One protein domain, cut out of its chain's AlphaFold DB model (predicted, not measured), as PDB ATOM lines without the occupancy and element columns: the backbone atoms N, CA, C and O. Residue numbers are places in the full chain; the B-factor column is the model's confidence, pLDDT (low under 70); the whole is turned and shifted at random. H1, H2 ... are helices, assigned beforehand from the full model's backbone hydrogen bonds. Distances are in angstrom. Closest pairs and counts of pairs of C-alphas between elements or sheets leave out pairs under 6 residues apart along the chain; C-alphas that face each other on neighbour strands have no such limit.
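This is residues 813 to 939 of the 1093 residues of an uncharacterized protein of Diploscapter pachys (UniProt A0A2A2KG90). A chain wound in stacked turns makes an elongated pile of two rows of helices: H2, H4, H6 and H8 side by side or crossed in one row, H3, H5 and H7 in the other, with H1 packed on H2 at one end. The printed part has 127 residues, with eight named helices, H1 to H8 in order, and no named strand; the class is all helix. It is compact, with a radius of gyration of the C-alphas of 14.7 A, and spans 43 by 25 by 25 A.

H1, residues 815 to 827, begins with C-alpha 815 at (307.493, 132.270, 419.751). H2 is residues 831 to 844, 20.0 A long, and H3 is residues 846 to 859, 19.5 A. H4 is residues 863 to 874, H5 880 to 889, H6 894 to 905 and H7 912 to 924. H8, residues 928 to 938, ends with C-alpha 938 at (269.459, 135.183, 416.076).

H1 and H2 form a helical hairpin, opposite ways at a shallow tilt of 14 degrees; their closest C-alphas, Ile 822 and Ala 834, are 4.7 A apart. H2, with residues 831 to 835 alone, touches H4, closest at the C-alphas of Ile 831 and Val 865, 6.7 A. H4 touches residues 899 to 903 of H6, closest at the C-alphas of Ile 870 and Leu 903, 5.8 A. H6 touches H8 the same way at a shallow tilt of 10 degrees, closest at the C-alphas of Val 897 and Tyr 934, 7.0 A. H3 touches H5 at a steep tilt of 59 degrees, closest at the C-alphas of Ser 857 and Val 887, 6.4 A. H5 touches H7, closest at the C-alphas of Ala 888 and Val 918, 5.2 A. H1 and H8 are apart. Every O i to N i+4 pair is within hydrogen-bond range in H1, H2, H4, H5, H6 and H7; in H3 it is 6 of 10 and in H8 6 of 7.

The two C-alphas farthest apart, of Asp 814 and Asp 929, are 45.1 A apart. The printed part has no cut and no long link. The mean pLDDT of the printed part is 89.4; residues 891 to 892 are under 70.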
ATOM      1  N   ARG A 813     307.183 125.864 422.653       87.81
ATOM      2  CA  ARG A 813     306.662 127.139 423.180       87.81
ATOM      3  C   ARG A 813     307.452 128.357 422.701       87.81
ATOM      4  O   ARG A 813     307.102 129.467 423.070       87.81
ATOM      5  N   ASP A 814     308.516 128.180 421.921       90.31
ATOM      6  CA  ASP A 814     309.296 129.311 421.424       90.31
ATOM      7  C   ASP A 814     308.528 130.102 420.352       90.31
ATOM      8  O   ASP A 814     308.095 129.543 419.345       90.31
ATOM      9  N   VAL A 815     308.352 131.407 420.577       89.50
ATOM     10  CA  VAL A 815     307.493 132.270 419.751       89.50
ATOM     11  C   VAL A 815     308.032 132.429 418.333       89.50
ATOM     12  O   VAL A 815     307.265 132.301 417.384       89.50
ATOM     13  N   ALA A 816     309.329 132.696 418.176       88.62
ATOM     14  CA  ALA A 816     309.931 132.907 416.861       88.62
ATOM     15  C   ALA A 816     309.828 131.638 416.003       88.62
ATOM     16  O   ALA A 816     309.450 131.706 414.834       88.62
ATOM     17  N   THR A 817     310.053 130.477 416.620       91.75
ATOM     18  CA  THR A 817     309.862 129.173 415.976       91.75
ATOM     19  C   THR A 817     308.404 128.942 415.567       91.75
ATOM     20  O   THR A 817     308.158 128.440 414.473       91.75
ATOM     21  N   GLN A 818     307.421 129.317 416.402       93.31
ATOM     22  CA  GLN A 818     306.005 129.199 416.024       93.31
ATOM     23  C   GLN A 818     305.627 130.142 414.874       93.31
ATOM     24  O   GLN A 818     304.906 129.719 413.979       93.31
ATOM     25  N   LEU A 819     306.111 131.388 414.874       91.56
ATOM     26  CA  LEU A 819     305.835 132.349 413.798       91.56
ATOM     27  C   LEU A 819     306.398 131.867 412.458       91.56
ATOM     28  O   LEU A 819     305.689 131.886 411.455       91.56
ATOM     29  N   TRP A 820     307.627 131.352 412.460       91.69
ATOM     30  CA  TRP A 820     308.205 130.717 411.280       91.69
ATOM     31  C   TRP A 820     307.397 129.486 410.835       91.69
ATOM     32  O   TRP A 820     307.112 129.327 409.654       91.69
ATOM     33  N   ALA A 821     306.961 128.633 411.772       92.06
ATOM     34  CA  ALA A 821     306.174 127.441 411.446       92.06
ATOM     35  C   ALA A 821     304.790 127.781 410.864       92.06
ATOM     36  O   ALA A 821     304.265 127.019 410.049       92.06
ATOM     37  N   ILE A 822     304.203 128.918 411.259       92.81
ATOM     38  CA  ILE A 822     303.004 129.471 410.619       92.81
ATOM     39  C   ILE A 822     303.310 129.795 409.156       92.81
ATOM     40  O   ILE A 822     302.607 129.302 408.277       92.81
ATOM     41  N   GLU A 823     304.361 130.576 408.893       90.56
ATOM     42  CA  GLU A 823     304.755 130.982 407.539       90.56
ATOM     43  C   GLU A 823     305.071 129.772 406.647       90.56
ATOM     44  O   GLU A 823     304.555 129.672 405.535       90.56
ATOM     45  N   ASP A 824     305.829 128.798 407.158       90.69
ATOM     46  CA  ASP A 824     306.161 127.553 406.456       90.69
ATOM     47  C   ASP A 824     304.920 126.687 406.170       90.69
ATOM     48  O   ASP A 824     304.798 126.093 405.097       90.69
ATOM     49  N   SER A 825     303.967 126.615 407.105       92.44
ATOM     50  CA  SER A 825     302.715 125.876 406.888       92.44
ATOM     51  C   SER A 825     301.835 126.565 405.845       92.44
ATOM     52  O   SER A 825     301.296 125.895 404.966       92.44
ATOM     53  N   VAL A 826     301.752 127.900 405.880       91.44
ATOM     54  CA  VAL A 826     301.045 128.699 404.865       91.44
ATOM     55  C   VAL A 826     301.701 128.535 403.492       91.44
ATOM     56  O   VAL A 826     300.996 128.278 402.518       91.44
ATOM     57  N   GLY A 827     303.034 128.586 403.411       87.94
ATOM     58  CA  GLY A 827     303.783 128.381 402.167       87.94
ATOM     59  C   GLY A 827     303.580 126.994 401.544       87.94
ATOM     60  O   GLY A 827     303.642 126.852 400.325       87.94
ATOM     61  N   ARG A 828     303.276 125.978 402.362       90.19
ATOM     62  CA  ARG A 828     302.943 124.613 401.916       90.19
ATOM     63  C   ARG A 828     301.446 124.376 401.675       90.19
ATOM     64  O   ARG A 828     301.078 123.279 401.262       90.19
ATOM     65  N   GLY A 829     300.588 125.360 401.947       89.06
ATOM     66  CA  GLY A 829     299.131 125.214 401.868       89.06
ATOM     67  C   GLY A 829     298.508 124.375 402.997       89.06
ATOM     68  O   GLY A 829     297.352 123.968 402.888       89.06
ATOM     69  N   ASP A 830     299.236 124.113 404.087       93.38
ATOM     70  CA  ASP A 830     298.735 123.385 405.259       93.38
ATOM     71  C   ASP A 830     298.029 124.339 406.241       93.38
ATOM     72  O   ASP A 830     298.608 124.833 407.214       93.38
ATOM     73  N   ILE A 831     296.745 124.602 405.982       93.12
ATOM     74  CA  ILE A 831     295.913 125.501 406.800       93.12
ATOM     75  C   ILE A 831     295.753 124.960 408.232       93.12
ATOM     76  O   ILE A 831     295.818 125.722 409.198       93.12
ATOM     77  N   ALA A 832     295.555 123.649 408.391       91.38
ATOM     78  CA  ALA A 832     295.350 123.037 409.703       91.38
ATOM     79  C   ALA A 832     296.626 123.108 410.560       91.38
ATOM     80  O   ALA A 832     296.558 123.446 411.748       91.38
ATOM     81  N   GLY A 833     297.787 122.849 409.951       92.12
ATOM     82  CA  GLY A 833     299.098 123.045 410.567       92.12
ATOM     83  C   GLY A 833     299.336 124.500 410.961       92.12
ATOM     84  O   GLY A 833     299.695 124.771 412.111       92.12
ATOM     85  N   ALA A 834     299.032 125.449 410.070       94.31
ATOM     86  CA  ALA A 834     299.150 126.875 410.365       94.31
ATOM     87  C   ALA A 834     298.292 127.273 411.578       94.31
ATOM     88  O   ALA A 834     298.815 127.843 412.537       94.31
ATOM     89  N   LEU A 835     297.004 126.908 411.607       94.00
ATOM     90  CA  LEU A 835     296.099 127.237 412.719       94.00
ATOM     91  C   LEU A 835     296.524 126.608 414.052       94.00
ATOM     92  O   LEU A 835     296.355 127.220 415.108       94.00
ATOM     93  N   LYS A 836     297.128 125.415 414.020       93.38
ATOM     94  CA  LYS A 836     297.728 124.797 415.210       93.38
ATOM     95  C   LYS A 836     298.878 125.643 415.763       93.38
ATOM     96  O   LYS A 836     298.973 125.813 416.977       93.38
ATOM     97  N   HIS A 837     299.730 126.190 414.896       94.44
ATOM     98  CA  HIS A 837     300.817 127.080 415.311       94.44
ATOM     99  C   HIS A 837     300.311 128.453 415.775       94.44
ATOM    100  O   HIS A 837     300.830 128.974 416.763       94.44
ATOM    101  N   TYR A 838     299.242 128.983 415.167       93.56
ATOM    102  CA  TYR A 838     298.520 130.156 415.682       93.56
ATOM    103  C   TYR A 838     298.028 129.932 417.118       93.56
ATOM    104  O   TYR A 838     298.267 130.780 417.979       93.56
ATOM    105  N   ASP A 839     297.386 128.791 417.400       92.75
ATOM    106  CA  ASP A 839     296.872 128.489 418.742       92.75
ATOM    107  C   ASP A 839     297.998 128.435 419.786       92.75
ATOM    108  O   ASP A 839     297.887 129.027 420.860       92.75
ATOM    109  N   ILE A 840     299.118 127.784 419.457       92.44
ATOM    110  CA  ILE A 840     300.279 127.715 420.353       92.44
ATOM    111  C   ILE A 840     300.877 129.113 420.572       92.44
ATOM    112  O   ILE A 840     301.103 129.498 421.722       92.44
ATOM    113  N   ALA A 841     301.103 129.889 419.508       93.06
ATOM    114  CA  ALA A 841     301.706 131.218 419.598       93.06
ATOM    115  C   ALA A 841     300.864 132.180 420.454       93.06
ATOM    116  O   ALA A 841     301.400 132.832 421.354       93.06
ATOM    117  N   LEU A 842     299.547 132.219 420.232       92.94
ATOM    118  CA  LEU A 842     298.624 133.097 420.960       92.94
ATOM    119  C   LEU A 842     298.426 132.673 422.423       92.94
ATOM    120  O   LEU A 842     298.204 133.531 423.278       92.94
ATOM    121  N   ARG A 843     298.549 131.377 422.745       91.50
ATOM    122  CA  ARG A 843     298.565 130.903 424.143       91.50
ATOM    123  C   ARG A 843     299.864 131.243 424.864       91.50
ATOM    124  O   ARG A 843     299.828 131.523 426.058       91.50
ATOM    125  N   VAL A 844     301.001 131.196 424.168       90.94
ATOM    126  CA  VAL A 844     302.307 131.540 424.752       90.94
ATOM    127  C   VAL A 844     302.427 133.047 424.968       90.94
ATOM    128  O   VAL A 844     302.862 133.477 426.035       90.94
ATOM    129  N   LYS A 845     302.064 133.852 423.964       90.62
ATOM    130  CA  LYS A 845     302.199 135.310 424.004       90.62
ATOM    131  C   LYS A 845     300.921 135.977 423.476       90.62
ATOM    132  O   LYS A 845     300.841 136.276 422.284       90.62
ATOM    133  N   PRO A 846     299.944 136.267 424.358       89.00
ATOM    134  CA  PRO A 846     298.668 136.869 423.968       89.00
ATOM    135  C   PRO A 846     298.800 138.199 423.221       89.00
ATOM    136  O   PRO A 846     297.990 138.473 422.348       89.00
ATOM    137  N   THR A 847     299.853 138.985 423.487       89.50
ATOM    138  CA  THR A 847     300.117 140.270 422.804       89.50
ATOM    139  C   THR A 847     300.410 140.123 421.306       89.50
ATOM    140  O   THR A 847     300.500 141.119 420.602       89.50
ATOM    141  N   LEU A 848     300.609 138.902 420.795       90.88
ATOM    142  CA  LEU A 848     300.723 138.665 419.352       90.88
ATOM    143  C   LEU A 848     299.384 138.827 418.620       90.88
ATOM    144  O   LEU A 848     299.386 138.843 417.390       90.88
ATOM    145  N   SER A 849     298.265 138.968 419.341       91.81
ATOM    146  CA  SER A 849     296.952 139.283 418.768       91.81
ATOM    147  C   SER A 849     297.004 140.460 417.798       91.81
ATOM    148  O   SER A 849     296.390 140.394 416.739       91.81
ATOM    149  N   ASP A 850     297.791 141.488 418.113       87.38
ATOM    150  CA  ASP A 850     297.834 142.742 417.354       87.38
ATOM    151  C   ASP A 850     298.411 142.550 415.945       87.38
ATOM    152  O   ASP A 850     298.068 143.282 415.020       87.38
ATOM    153  N   VAL A 851     299.254 141.527 415.768       88.25
ATOM    154  CA  VAL A 851     299.869 141.172 414.482       88.25
ATOM    155  C   VAL A 851     299.114 140.024 413.812       88.25
ATOM    156  O   VAL A 851     298.890 140.040 412.604       88.25
ATOM    157  N   LEU A 852     298.697 139.020 414.587       93.31
ATOM    158  CA  LEU A 852     298.122 137.782 414.061       93.31
ATOM    159  C   LEU A 852     296.625 137.889 413.741       93.31
ATOM    160  O   LEU A 852     296.180 137.280 412.766       93.31
ATOM    161  N   PHE A 853     295.840 138.649 414.512       94.25
ATOM    162  CA  PHE A 853     294.401 138.792 414.265       94.25
ATOM    163  C   PHE A 853     294.072 139.513 412.954       94.25
ATOM    164  O   PHE A 853     293.192 139.011 412.255       94.25
ATOM    165  N   PRO A 854     294.749 140.612 412.559       92.50
ATOM    166  CA  PRO A 854     294.509 141.231 411.257       92.50
ATOM    167  C   PRO A 854     294.720 140.248 410.097       92.50
ATOM    168  O   PRO A 854     293.872 140.145 409.210       92.50
ATOM    169  N   VAL A 855     295.811 139.473 410.143       91.56
ATOM    170  CA  VAL A 855     296.149 138.477 409.114       91.56
ATOM    171  C   VAL A 855     295.110 137.359 409.080       91.56
ATOM    172  O   VAL A 855     294.592 137.036 408.014       91.56
ATOM    173  N   LEU A 856     294.745 136.805 410.242       92.00
ATOM    174  CA  LEU A 856     293.763 135.723 410.333       92.00
ATOM    175  C   LEU A 856     292.351 136.182 409.930       92.00
ATOM    176  O   LEU A 856     291.629 135.450 409.257       92.00
ATOM    177  N   SER A 857     291.973 137.406 410.308       90.69
ATOM    178  CA  SER A 857     290.711 138.039 409.918       90.69
ATOM    179  C   SER A 857     290.638 138.216 408.401       90.69
ATOM    180  O   SER A 857     289.677 137.768 407.776       90.69
ATOM    181  N   SER A 858     291.690 138.766 407.786       89.38
ATOM    182  CA  SER A 858     291.772 138.907 406.330       89.38
ATOM    183  C   SER A 858     291.741 137.549 405.617       89.38
ATOM    184  O   SER A 858     290.972 137.375 404.672       89.38
ATOM    185  N   ALA A 859     292.489 136.557 406.110       89.19
ATOM    186  CA  ALA A 859     292.518 135.212 405.539       89.19
ATOM    187  C   ALA A 859     291.165 134.483 405.653       89.19
ATOM    188  O   ALA A 859     290.819 133.691 404.781       89.19
ATOM    189  N   SER A 860     290.352 134.794 406.673       90.12
ATOM    190  CA  SER A 860     288.996 134.238 406.838       90.12
ATOM    191  C   SER A 860     287.988 134.682 405.759       90.12
ATOM    192  O   SER A 860     286.849 134.198 405.720       90.12
ATOM    193  N   ALA A 861     288.394 135.573 404.848       88.12
ATOM    194  CA  ALA A 861     287.651 135.837 403.623       88.12
ATOM    195  C   ALA A 861     287.548 134.595 402.725       88.12
ATOM    196  O   ALA A 861     286.479 134.344 402.155       88.12
ATOM    197  N   ASP A 862     288.602 133.776 402.675       91.19
ATOM    198  CA  ASP A 862     288.604 132.507 401.951       91.19
ATOM    199  C   ASP A 862     287.676 131.484 402.648       91.19
ATOM    200  O   ASP A 862     287.818 131.245 403.853       91.19
ATOM    201  N   PRO A 863     286.719 130.856 401.933       91.50
ATOM    202  CA  PRO A 863     285.829 129.842 402.500       91.50
ATOM    203  C   PRO A 863     286.544 128.651 403.153       91.50
ATOM    204  O   PRO A 863     286.061 128.141 404.169       91.50
ATOM    205  N   THR A 864     287.677 128.212 402.599       91.75
ATOM    206  CA  THR A 864     288.442 127.060 403.105       91.75
ATOM    207  C   THR A 864     289.109 127.386 404.439       91.75
ATOM    208  O   THR A 864     288.956 126.644 405.413       91.75
ATOM    209  N   VAL A 865     289.758 128.552 404.522       92.38
ATOM    210  CA  VAL A 865     290.368 129.064 405.754       92.38
ATOM    211  C   VAL A 865     289.292 129.341 406.796       92.38
ATOM    212  O   VAL A 865     289.443 128.949 407.952       92.38
ATOM    213  N   ARG A 866     288.169 129.950 406.400       93.56
ATOM    214  CA  ARG A 866     287.037 130.229 407.293       93.56
ATOM    215  C   ARG A 866     286.497 128.969 407.960       93.56
ATOM    216  O   ARG A 866     286.296 128.979 409.172       93.56
ATOM    217  N   ALA A 867     286.288 127.892 407.203       91.75
ATOM    218  CA  ALA A 867     285.824 126.619 407.755       91.75
ATOM    219  C   ALA A 867     286.812 126.055 408.792       91.75
ATOM    220  O   ALA A 867     286.401 125.624 409.871       91.75
ATOM    221  N   ALA A 868     288.114 126.129 408.501       92.62
ATOM    222  CA  ALA A 868     289.156 125.688 409.421       92.62
ATOM    223  C   ALA A 868     289.210 126.558 410.696       92.62
ATOM    224  O   ALA A 868     289.283 126.024 411.801       92.62
ATOM    225  N   VAL A 869     289.082 127.883 410.563       93.69
ATOM    226  CA  VAL A 869     289.026 128.827 411.693       93.69
ATOM    227  C   VAL A 869     287.812 128.561 412.581       93.69
ATOM    228  O   VAL A 869     287.959 128.521 413.801       93.69
ATOM    229  N   ILE A 870     286.630 128.329 412.001       93.31
ATOM    230  CA  ILE A 870     285.417 127.979 412.759       93.31
ATOM    231  C   ILE A 870     285.644 126.697 413.563       93.31
ATOM    232  O   ILE A 870     285.356 126.670 414.760       93.31
ATOM    233  N   HIS A 871     286.215 125.665 412.936       92.38
ATOM    234  CA  HIS A 871     286.544 124.412 413.615       92.38
ATOM    235  C   HIS A 871     287.527 124.632 414.781       92.38
ATOM    236  O   HIS A 871     287.332 124.093 415.870       92.38
ATOM    237  N   THR A 872     288.552 125.470 414.601       92.38
ATOM    238  CA  THR A 872     289.490 125.824 415.679       92.38
ATOM    239  C   THR A 872     288.815 126.613 416.805       92.38
ATOM    240  O   THR A 872     289.051 126.326 417.977       92.38
ATOM    241  N   LEU A 873     287.949 127.579 416.484       93.00
ATOM    242  CA  LEU A 873     287.228 128.385 417.476       93.00
ATOM    243  C   LEU A 873     286.184 127.566 418.250       93.00
ATOM    244  O   LEU A 873     285.945 127.845 419.427       93.00
ATOM    245  N   ALA A 874     285.625 126.517 417.643       91.19
ATOM    246  CA  ALA A 874     284.723 125.581 418.313       91.19
ATOM    247  C   ALA A 874     285.392 124.828 419.475       91.19
ATOM    248  O   ALA A 874     284.729 124.509 420.463       91.19
ATOM    249  N   ALA A 875     286.716 124.637 419.426       90.12
ATOM    250  CA  ALA A 875     287.496 124.088 420.536       90.12
ATOM    251  C   ALA A 875     287.696 125.077 421.709       90.12
ATOM    252  O   ALA A 875     288.332 124.724 422.703       90.12
ATOM    253  N   LYS A 876     287.164 126.306 421.607       89.50
ATOM    254  CA  LYS A 876     287.218 127.378 422.619       89.50
ATOM    255  C   LYS A 876     288.640 127.682 423.130       89.50
ATOM    256  O   LYS A 876     288.890 127.611 424.338       89.50
ATOM    257  N   PRO A 877     289.599 128.025 422.250       91.12
ATOM    258  CA  PRO A 877     290.911 128.474 422.698       91.12
ATOM    259  C   PRO A 877     290.812 129.803 423.466       91.12
ATOM    260  O   PRO A 877     289.891 130.589 423.256       91.12
ATOM    261  N   SER A 878     291.788 130.092 424.335       90.25
ATOM    262  CA  SER A 878     291.764 131.270 425.225       90.25
ATOM    263  C   SER A 878     291.701 132.614 424.491       90.25
ATOM    264  O   SER A 878     291.276 133.612 425.061       90.25
ATOM    265  N   TRP A 879     292.128 132.654 423.230       92.88
ATOM    266  CA  TRP A 879     292.116 133.848 422.387       92.88
ATOM    267  C   TRP A 879     290.832 133.993 421.549       92.88
ATOM    268  O   TRP A 879     290.651 135.036 420.922       92.88
ATOM    269  N   ALA A 880     289.936 132.994 421.541       92.06
ATOM    270  CA  ALA A 880     288.747 132.968 420.683       92.06
ATOM    271  C   ALA A 880     287.841 134.185 420.883       92.06
ATOM    272  O   ALA A 880     287.467 134.841 419.918       92.06
ATOM    273  N   GLU A 881     287.520 134.520 422.135       91.00
ATOM    274  CA  GLU A 881     286.635 135.643 422.450       91.00
ATOM    275  C   GLU A 881     287.237 136.983 422.005       91.00
ATOM    276  O   GLU A 881     286.553 137.821 421.417       91.00
ATOM    277  N   ASN A 882     288.543 137.168 422.226       91.44
ATOM    278  CA  ASN A 882     289.262 138.367 421.797       91.44
ATOM    279  C   ASN A 882     289.283 138.491 420.273       91.44
ATOM    280  O   ASN A 882     289.082 139.586 419.754       91.44
ATOM    281  N   PHE A 883     289.470 137.378 419.560       93.31
ATOM    282  CA  PHE A 883     289.410 137.368 418.103       93.31
ATOM    283  C   PHE A 883     288.000 137.678 417.591       93.31
ATOM    284  O   PHE A 883     287.850 138.514 416.706       93.31
ATOM    285  N   ILE A 884     286.955 137.092 418.184       92.06
ATOM    286  CA  ILE A 884     285.557 137.376 417.822       92.06
ATOM    287  C   ILE A 884     285.239 138.864 418.025       92.06
ATOM    288  O   ILE A 884     284.689 139.496 417.124       92.06
ATOM    289  N   ARG A 885     285.636 139.457 419.160       90.50
ATOM    290  CA  ARG A 885     285.479 140.902 419.405       90.50
ATOM    291  C   ARG A 885     286.268 141.747 418.406       90.50
ATOM    292  O   ARG A 885     285.733 142.722 417.889       90.50
ATOM    293  N   TYR A 886     287.504 141.357 418.096       91.44
ATOM    294  CA  TYR A 886     288.326 142.039 417.099       91.44
ATOM    295  C   TYR A 886     287.662 142.030 415.716       91.44
ATOM    296  O   TYR A 886     287.563 143.077 415.078       91.44
ATOM    297  N   VAL A 887     287.171 140.875 415.256       90.69
ATOM    298  CA  VAL A 887     286.507 140.773 413.950       90.69
ATOM    299  C   VAL A 887     285.193 141.562 413.944       90.69
ATOM    300  O   VAL A 887     284.913 142.231 412.956       90.69
ATOM    301  N   ALA A 888     284.420 141.546 415.037       88.56
ATOM    302  CA  ALA A 888     283.194 142.340 415.159       88.56
ATOM    303  C   ALA A 888     283.454 143.854 415.082       88.56
ATOM    304  O   ALA A 888     282.740 144.559 414.372       88.56
ATOM    305  N   ALA A 889     284.496 144.342 415.762       84.00
ATOM    306  CA  ALA A 889     284.849 145.760 415.791       84.00
ATOM    307  C   ALA A 889     285.388 146.285 414.447       84.00
ATOM    308  O   ALA A 889     285.237 147.465 414.146       84.00
ATOM    309  N   ASN A 890     286.005 145.415 413.640       81.06
ATOM    310  CA  ASN A 890     286.622 145.771 412.357       81.06
ATOM    311  C   ASN A 890     285.778 145.358 411.129       81.06
ATOM    312  O   ASN A 890     286.269 145.388 410.001       81.06
ATOM    313  N   ALA A 891     284.516 144.956 411.323       63.88
ATOM    314  CA  ALA A 891     283.617 144.538 410.245       63.88
ATOM    315  C   ALA A 891     283.033 145.751 409.495       63.88
ATOM    316  O   ALA A 891     282.594 146.711 410.133       63.88
ATOM    317  N   PRO A 892     282.943 145.693 408.150       61.06
ATOM    318  CA  PRO A 892     281.719 145.126 407.579       61.06
ATOM    319  C   PRO A 892     281.962 144.430 406.225       61.06
ATOM    320  O   PRO A 892     281.603 144.944 405.162       61.06
ATOM    321  N   SER A 893     282.574 143.245 406.250       71.75
ATOM    322  CA  SER A 893     282.714 142.398 405.056       71.75
ATOM    323  C   SER A 893     281.696 141.249 405.066       71.75
ATOM    324  O   SER A 893     281.338 140.745 406.132       71.75
ATOM    325  N   ASP A 894     281.261 140.778 403.892       77.50
ATOM    326  CA  ASP A 894     280.384 139.591 403.780       77.50
ATOM    327  C   ASP A 894     281.054 138.327 404.350       77.50
ATOM    328  O   ASP A 894     280.392 137.402 404.836       77.50
ATOM    329  N   ALA A 895     282.390 138.304 404.341       82.00
ATOM    330  CA  ALA A 895     283.193 137.272 404.978       82.00
ATOM    331  C   ALA A 895     282.989 137.237 406.497       82.00
ATOM    332  O   ALA A 895     282.848 136.153 407.065       82.00
ATOM    333  N   THR A 896     282.896 138.403 407.144       85.88
ATOM    334  CA  THR A 896     282.597 138.506 408.577       85.88
ATOM    335  C   THR A 896     281.230 137.909 408.894       85.88
ATOM    336  O   THR A 896     281.111 137.112 409.820       85.88
ATOM    337  N   VAL A 897     280.205 138.213 408.092       86.50
ATOM    338  CA  VAL A 897     278.858 137.647 408.282       86.50
ATOM    339  C   VAL A 897     278.880 136.130 408.129       86.50
ATOM    340  O   VAL A 897     278.366 135.409 408.981       86.50
ATOM    341  N   SER A 898     279.546 135.636 407.086       88.31
ATOM    342  CA  SER A 898     279.699 134.198 406.840       88.31
ATOM    343  C   SER A 898     280.434 133.489 407.982       88.31
ATOM    344  O   SER A 898     280.076 132.368 408.341       88.31
ATOM    345  N   LEU A 899     281.443 134.137 408.574       90.88
ATOM    346  CA  LEU A 899     282.178 133.612 409.723       90.88
ATOM    347  C   LEU A 899     281.270 133.521 410.951       90.88
ATOM    348  O   LEU A 899     281.176 132.457 411.552       90.88
ATOM    349  N   PHE A 900     280.571 134.602 411.300       91.00
ATOM    350  CA  PHE A 900     279.699 134.637 412.477       91.00
ATOM    351  C   PHE A 900     278.497 133.692 412.344       91.00
ATOM    352  O   PHE A 900     278.162 133.001 413.306       91.00
ATOM    353  N   MET A 901     277.901 133.576 411.153       88.25
ATOM    354  CA  MET A 901     276.865 132.570 410.890       88.25
ATOM    355  C   MET A 901     277.408 131.144 411.058       88.25
ATOM    356  O   MET A 901     276.754 130.311 411.682       88.25
ATOM    357  N   GLY A 902     278.618 130.862 410.562       89.38
ATOM    358  CA  GLY A 902     279.258 129.556 410.730       89.38
ATOM    359  C   GLY A 902     279.629 129.234 412.185       89.38
ATOM    360  O   GLY A 902     279.471 128.095 412.631       89.38
ATOM    361  N   LEU A 903     280.053 130.241 412.957       91.31
ATOM    362  CA  LEU A 903     280.288 130.120 414.400       91.31
ATOM    363  C   LEU A 903     279.000 129.781 415.153       91.31
ATOM    364  O   LEU A 903     279.003 128.889 416.002       91.31
ATOM    365  N   GLN A 904     277.895 130.439 414.803       86.94
ATOM    366  CA  GLN A 904     276.589 130.167 415.396       86.94
ATOM    367  C   GLN A 904     276.099 128.749 415.061       86.94
ATOM    368  O   GLN A 904     275.649 128.034 415.954       86.94
ATOM    369  N   GLN A 905     276.242 128.307 413.806       88.38
ATOM    370  CA  GLN A 905     275.904 126.935 413.391       88.38
ATOM    371  C   GLN A 905     276.737 125.877 414.128       88.38
ATOM    372  O   GLN A 905     276.238 124.795 414.426       88.38
ATOM    373  N   SER A 906     277.984 126.206 414.473       89.31
ATOM    374  CA  SER A 906     278.890 125.338 415.239       89.31
ATOM    375  C   SER A 906     278.724 125.470 416.762       89.31
ATOM    376  O   SER A 906     279.550 124.959 417.516       89.31
ATOM    377  N   ASN A 907     277.668 126.153 417.227       86.75
ATOM    378  CA  ASN A 907     277.334 126.366 418.640       86.75
ATOM    379  C   ASN A 907     278.452 127.051 419.464       86.75
ATOM    380  O   ASN A 907     278.646 126.769 420.653       86.75
ATOM    381  N   VAL A 908     279.212 127.951 418.832       87.88
ATOM    382  CA  VAL A 908     280.211 128.788 419.509       87.88
ATOM    383  C   VAL A 908     279.510 129.978 420.165       87.88
ATOM    384  O   VAL A 908     278.706 130.663 419.537       87.88
ATOM    385  N   LEU A 909     279.818 130.240 421.438       84.06
ATOM    386  CA  LEU A 909     279.282 131.390 422.173       84.06
ATOM    387  C   LEU A 909     279.875 132.689 421.611       84.06
ATOM    388  O   LEU A 909     281.081 132.909 421.693       84.06
ATOM    389  N   ILE A 910     279.018 133.549 421.061       88.44
ATOM    390  CA  ILE A 910     279.384 134.879 420.565       88.44
ATOM    391  C   ILE A 910     278.917 135.911 421.606       88.44
ATOM    392  O   ILE A 910     277.718 135.934 421.905       88.44
ATOM    393  N   PRO A 911     279.810 136.762 422.154       89.38
ATOM    394  CA  PRO A 911     279.430 137.814 423.098       89.38
ATOM    395  C   PRO A 911     278.353 138.742 422.528       89.38
ATOM    396  O   PRO A 911     278.409 139.099 421.350       89.38
ATOM    397  N   GLU A 912     277.404 139.179 423.358       84.81
ATOM    398  CA  GLU A 912     276.278 140.011 422.911       84.81
ATOM    399  C   GLU A 912     276.736 141.305 422.231       84.81
ATOM    400  O   GLU A 912     276.331 141.572 421.100       84.81
ATOM    401  N   ALA A 913     277.699 142.002 422.838       86.56
ATOM    402  CA  ALA A 913     278.292 143.212 422.279       86.56
ATOM    403  C   ALA A 913     278.871 142.993 420.870       86.56
ATOM    404  O   ALA A 913     278.710 143.840 419.993       86.56
ATOM    405  N   ALA A 914     279.501 141.839 420.620       89.62
ATOM    406  CA  ALA A 914     280.055 141.505 419.310       89.62
ATOM    407  C   ALA A 914     278.945 141.257 418.275       89.62
ATOM    408  O   ALA A 914     279.070 141.681 417.126       89.62
ATOM    409  N   ARG A 915     277.831 140.622 418.673       87.75
ATOM    410  CA  ARG A 915     276.667 140.414 417.790       87.75
ATOM    411  C   ARG A 915     276.072 141.753 417.356       87.75
ATOM    412  O   ARG A 915     275.859 141.962 416.162       87.75
ATOM    413  N   SER A 916     275.886 142.666 418.304       89.62
ATOM    414  CA  SER A 916     275.320 143.993 418.054       89.62
ATOM    415  C   SER A 916     276.258 144.887 417.243       89.62
ATOM    416  O   SER A 916     275.806 145.572 416.327       89.62
ATOM    417  N   GLN A 917     277.571 144.824 417.490       89.44
ATOM    418  CA  GLN A 917     278.574 145.544 416.697       89.44
ATOM    419  C   GLN A 917     278.572 145.130 415.223       89.44
ATOM    420  O   GLN A 917     278.596 146.007 414.361       89.44
ATOM    421  N   VAL A 918     278.476 143.829 414.920       89.56
ATOM    422  CA  VAL A 918     278.400 143.350 413.527       89.56
ATOM    423  C   VAL A 918     277.164 143.914 412.824       89.56
ATOM    424  O   VAL A 918     277.275 144.431 411.715       89.56
ATOM    425  N   ILE A 919     275.997 143.874 413.476       89.75
ATOM    426  CA  ILE A 919     274.750 144.424 412.921       89.75
ATOM    427  C   ILE A 919     274.900 145.927 412.650       89.75
ATOM    428  O   ILE A 919     274.629 146.388 411.541       89.75
ATOM    429  N   ASN A 920     275.389 146.680 413.636       90.00
ATOM    430  CA  ASN A 920     275.551 148.130 413.534       90.00
ATOM    431  C   ASN A 920     276.574 148.515 412.450       90.00
ATOM    432  O   ASN A 920     276.334 149.449 411.681       90.00
ATOM    433  N   GLY A 921     277.678 147.768 412.338       87.94
ATOM    434  CA  GLY A 921     278.686 147.952 411.293       87.94
ATOM    435  C   GLY A 921     278.127 147.710 409.887       87.94
ATOM    436  O   GLY A 921     278.366 148.509 408.981       87.94
ATOM    437  N   LEU A 922     277.313 146.662 409.704       88.69
ATOM    438  CA  LEU A 922     276.661 146.366 408.422       88.69
ATOM    439  C   LEU A 922     275.629 147.433 408.025       88.69
ATOM    440  O   LEU A 922     275.574 147.815 406.854       88.69
ATOM    441  N   ILE A 923     274.848 147.948 408.983       88.25
ATOM    442  CA  ILE A 923     273.901 149.052 408.739       88.25
ATOM    443  C   ILE A 923     274.659 150.329 408.336       88.25
ATOM    444  O   ILE A 923     274.300 150.984 407.344       88.25
ATOM    445  N   GLY A 924     275.743 150.651 409.052       86.31
ATOM    446  CA  GLY A 924     276.632 151.772 408.735       86.31
ATOM    447  C   GLY A 924     277.184 151.686 407.310       86.31
ATOM    448  O   GLY A 924     277.076 152.654 406.553       86.31
ATOM    449  N   ALA A 925     277.644 150.498 406.912       85.19
ATOM    450  CA  ALA A 925     278.170 150.187 405.581       85.19
ATOM    451  C   ALA A 925     277.106 149.907 404.502       85.19
ATOM    452  O   ALA A 925     277.431 149.331 403.464       85.19
ATOM    453  N   THR A 926     275.841 150.274 404.740       85.62
ATOM    454  CA  THR A 926     274.719 150.142 403.783       85.62
ATOM    455  C   THR A 926     274.441 148.705 403.305       85.62
ATOM    456  O   THR A 926     273.764 148.515 402.300       85.62
ATOM    457  N   ARG A 927     274.904 147.670 404.021       88.44
ATOM    458  CA  ARG A 927     274.652 146.248 403.699       88.44
ATOM    459  C   ARG A 927     273.429 145.721 404.454       88.44
ATOM    460  O   ARG A 927     273.530 144.844 405.313       88.44
ATOM    461  N   LEU A 928     272.265 146.291 404.149       88.50
ATOM    462  CA  LEU A 928     271.033 146.111 404.928       88.50
ATOM    463  C   LEU A 928     270.508 144.670 404.917       88.50
ATOM    464  O   LEU A 928     270.117 144.160 405.964       88.50
ATOM    465  N   ASP A 929     270.543 143.991 403.770       88.38
ATOM    466  CA  ASP A 929     270.047 142.612 403.671       88.38
ATOM    467  C   ASP A 929     270.934 141.622 404.435       88.38
ATOM    468  O   ASP A 929     270.420 140.713 405.084       88.38
ATOM    469  N   ALA A 930     272.254 141.834 404.434       88.56
ATOM    470  CA  ALA A 930     273.188 141.034 405.226       88.56
ATOM    471  C   ALA A 930     272.990 141.266 406.733       88.56
ATOM    472  O   ALA A 930     272.957 140.307 407.506       88.56
ATOM    473  N   ALA A 931     272.796 142.528 407.145       90.12
ATOM    474  CA  ALA A 931     272.466 142.873 408.527       90.12
ATOM    475  C   ALA A 931     271.162 142.196 408.973       90.12
ATOM    476  O   ALA A 931     271.100 141.613 410.056       90.12
ATOM    477  N   TRP A 932     270.132 142.239 408.121       91.19
ATOM    478  CA  TRP A 932     268.834 141.631 408.397       91.19
ATOM    479  C   TRP A 932     268.915 140.105 408.480       91.19
ATOM    480  O   TRP A 932     268.406 139.518 409.435       91.19
ATOM    481  N   ALA A 933     269.591 139.453 407.531       89.06
ATOM    482  CA  ALA A 933     269.777 138.004 407.538       89.06
ATOM    483  C   ALA A 933     270.486 137.530 408.818       89.06
ATOM    484  O   ALA A 933     270.045 136.573 409.457       89.06
ATOM    485  N   TYR A 934     271.536 138.244 409.234       89.88
ATOM    486  CA  TYR A 934     272.262 137.940 410.464       89.88
ATOM    487  C   TYR A 934     271.427 138.191 411.733       89.88
ATOM    488  O   TYR A 934     271.518 137.428 412.697       89.88
ATOM    489  N   TYR A 935     270.580 139.224 411.737       90.81
ATOM    490  CA  TYR A 935     269.663 139.500 412.844       90.81
ATOM    491  C   TYR A 935     268.576 138.423 412.982       90.81
ATOM    492  O   TYR A 935     268.351 137.913 414.080       90.81
ATOM    493  N   VAL A 936     267.940 138.019 411.875       90.81
ATOM    494  CA  VAL A 936     266.897 136.973 411.857       90.81
ATOM    495  C   VAL A 936     267.456 135.609 412.260       90.81
ATOM    496  O   VAL A 936     266.770 134.847 412.940       90.81
ATOM    497  N   ALA A 937     268.714 135.312 411.917       87.06
ATOM    498  CA  ALA A 937     269.385 134.092 412.368       87.06
ATOM    499  C   ALA A 937     269.458 133.988 413.904       87.06
ATOM    500  O   ALA A 937     269.487 132.885 414.447       87.06
ATOM    501  N   GLN A 938     269.469 135.120 414.611       84.06
ATOM    502  CA  GLN A 938     269.459 135.183 416.076       84.06
ATOM    503  C   GLN A 938     268.048 135.360 416.647       84.06
ATOM    504  O   GLN A 938     267.760 134.875 417.741       84.06
ATOM    505  N   HIS A 939     267.157 136.002 415.888       88.00
ATOM    506  CA  HIS A 939     265.776 136.285 416.263       88.00
ATOM    507  C   HIS A 939     264.801 135.694 415.230       88.00
ATOM    508  O   HIS A 939     264.227 136.436 414.430       88.00
TER     509      HIS A 939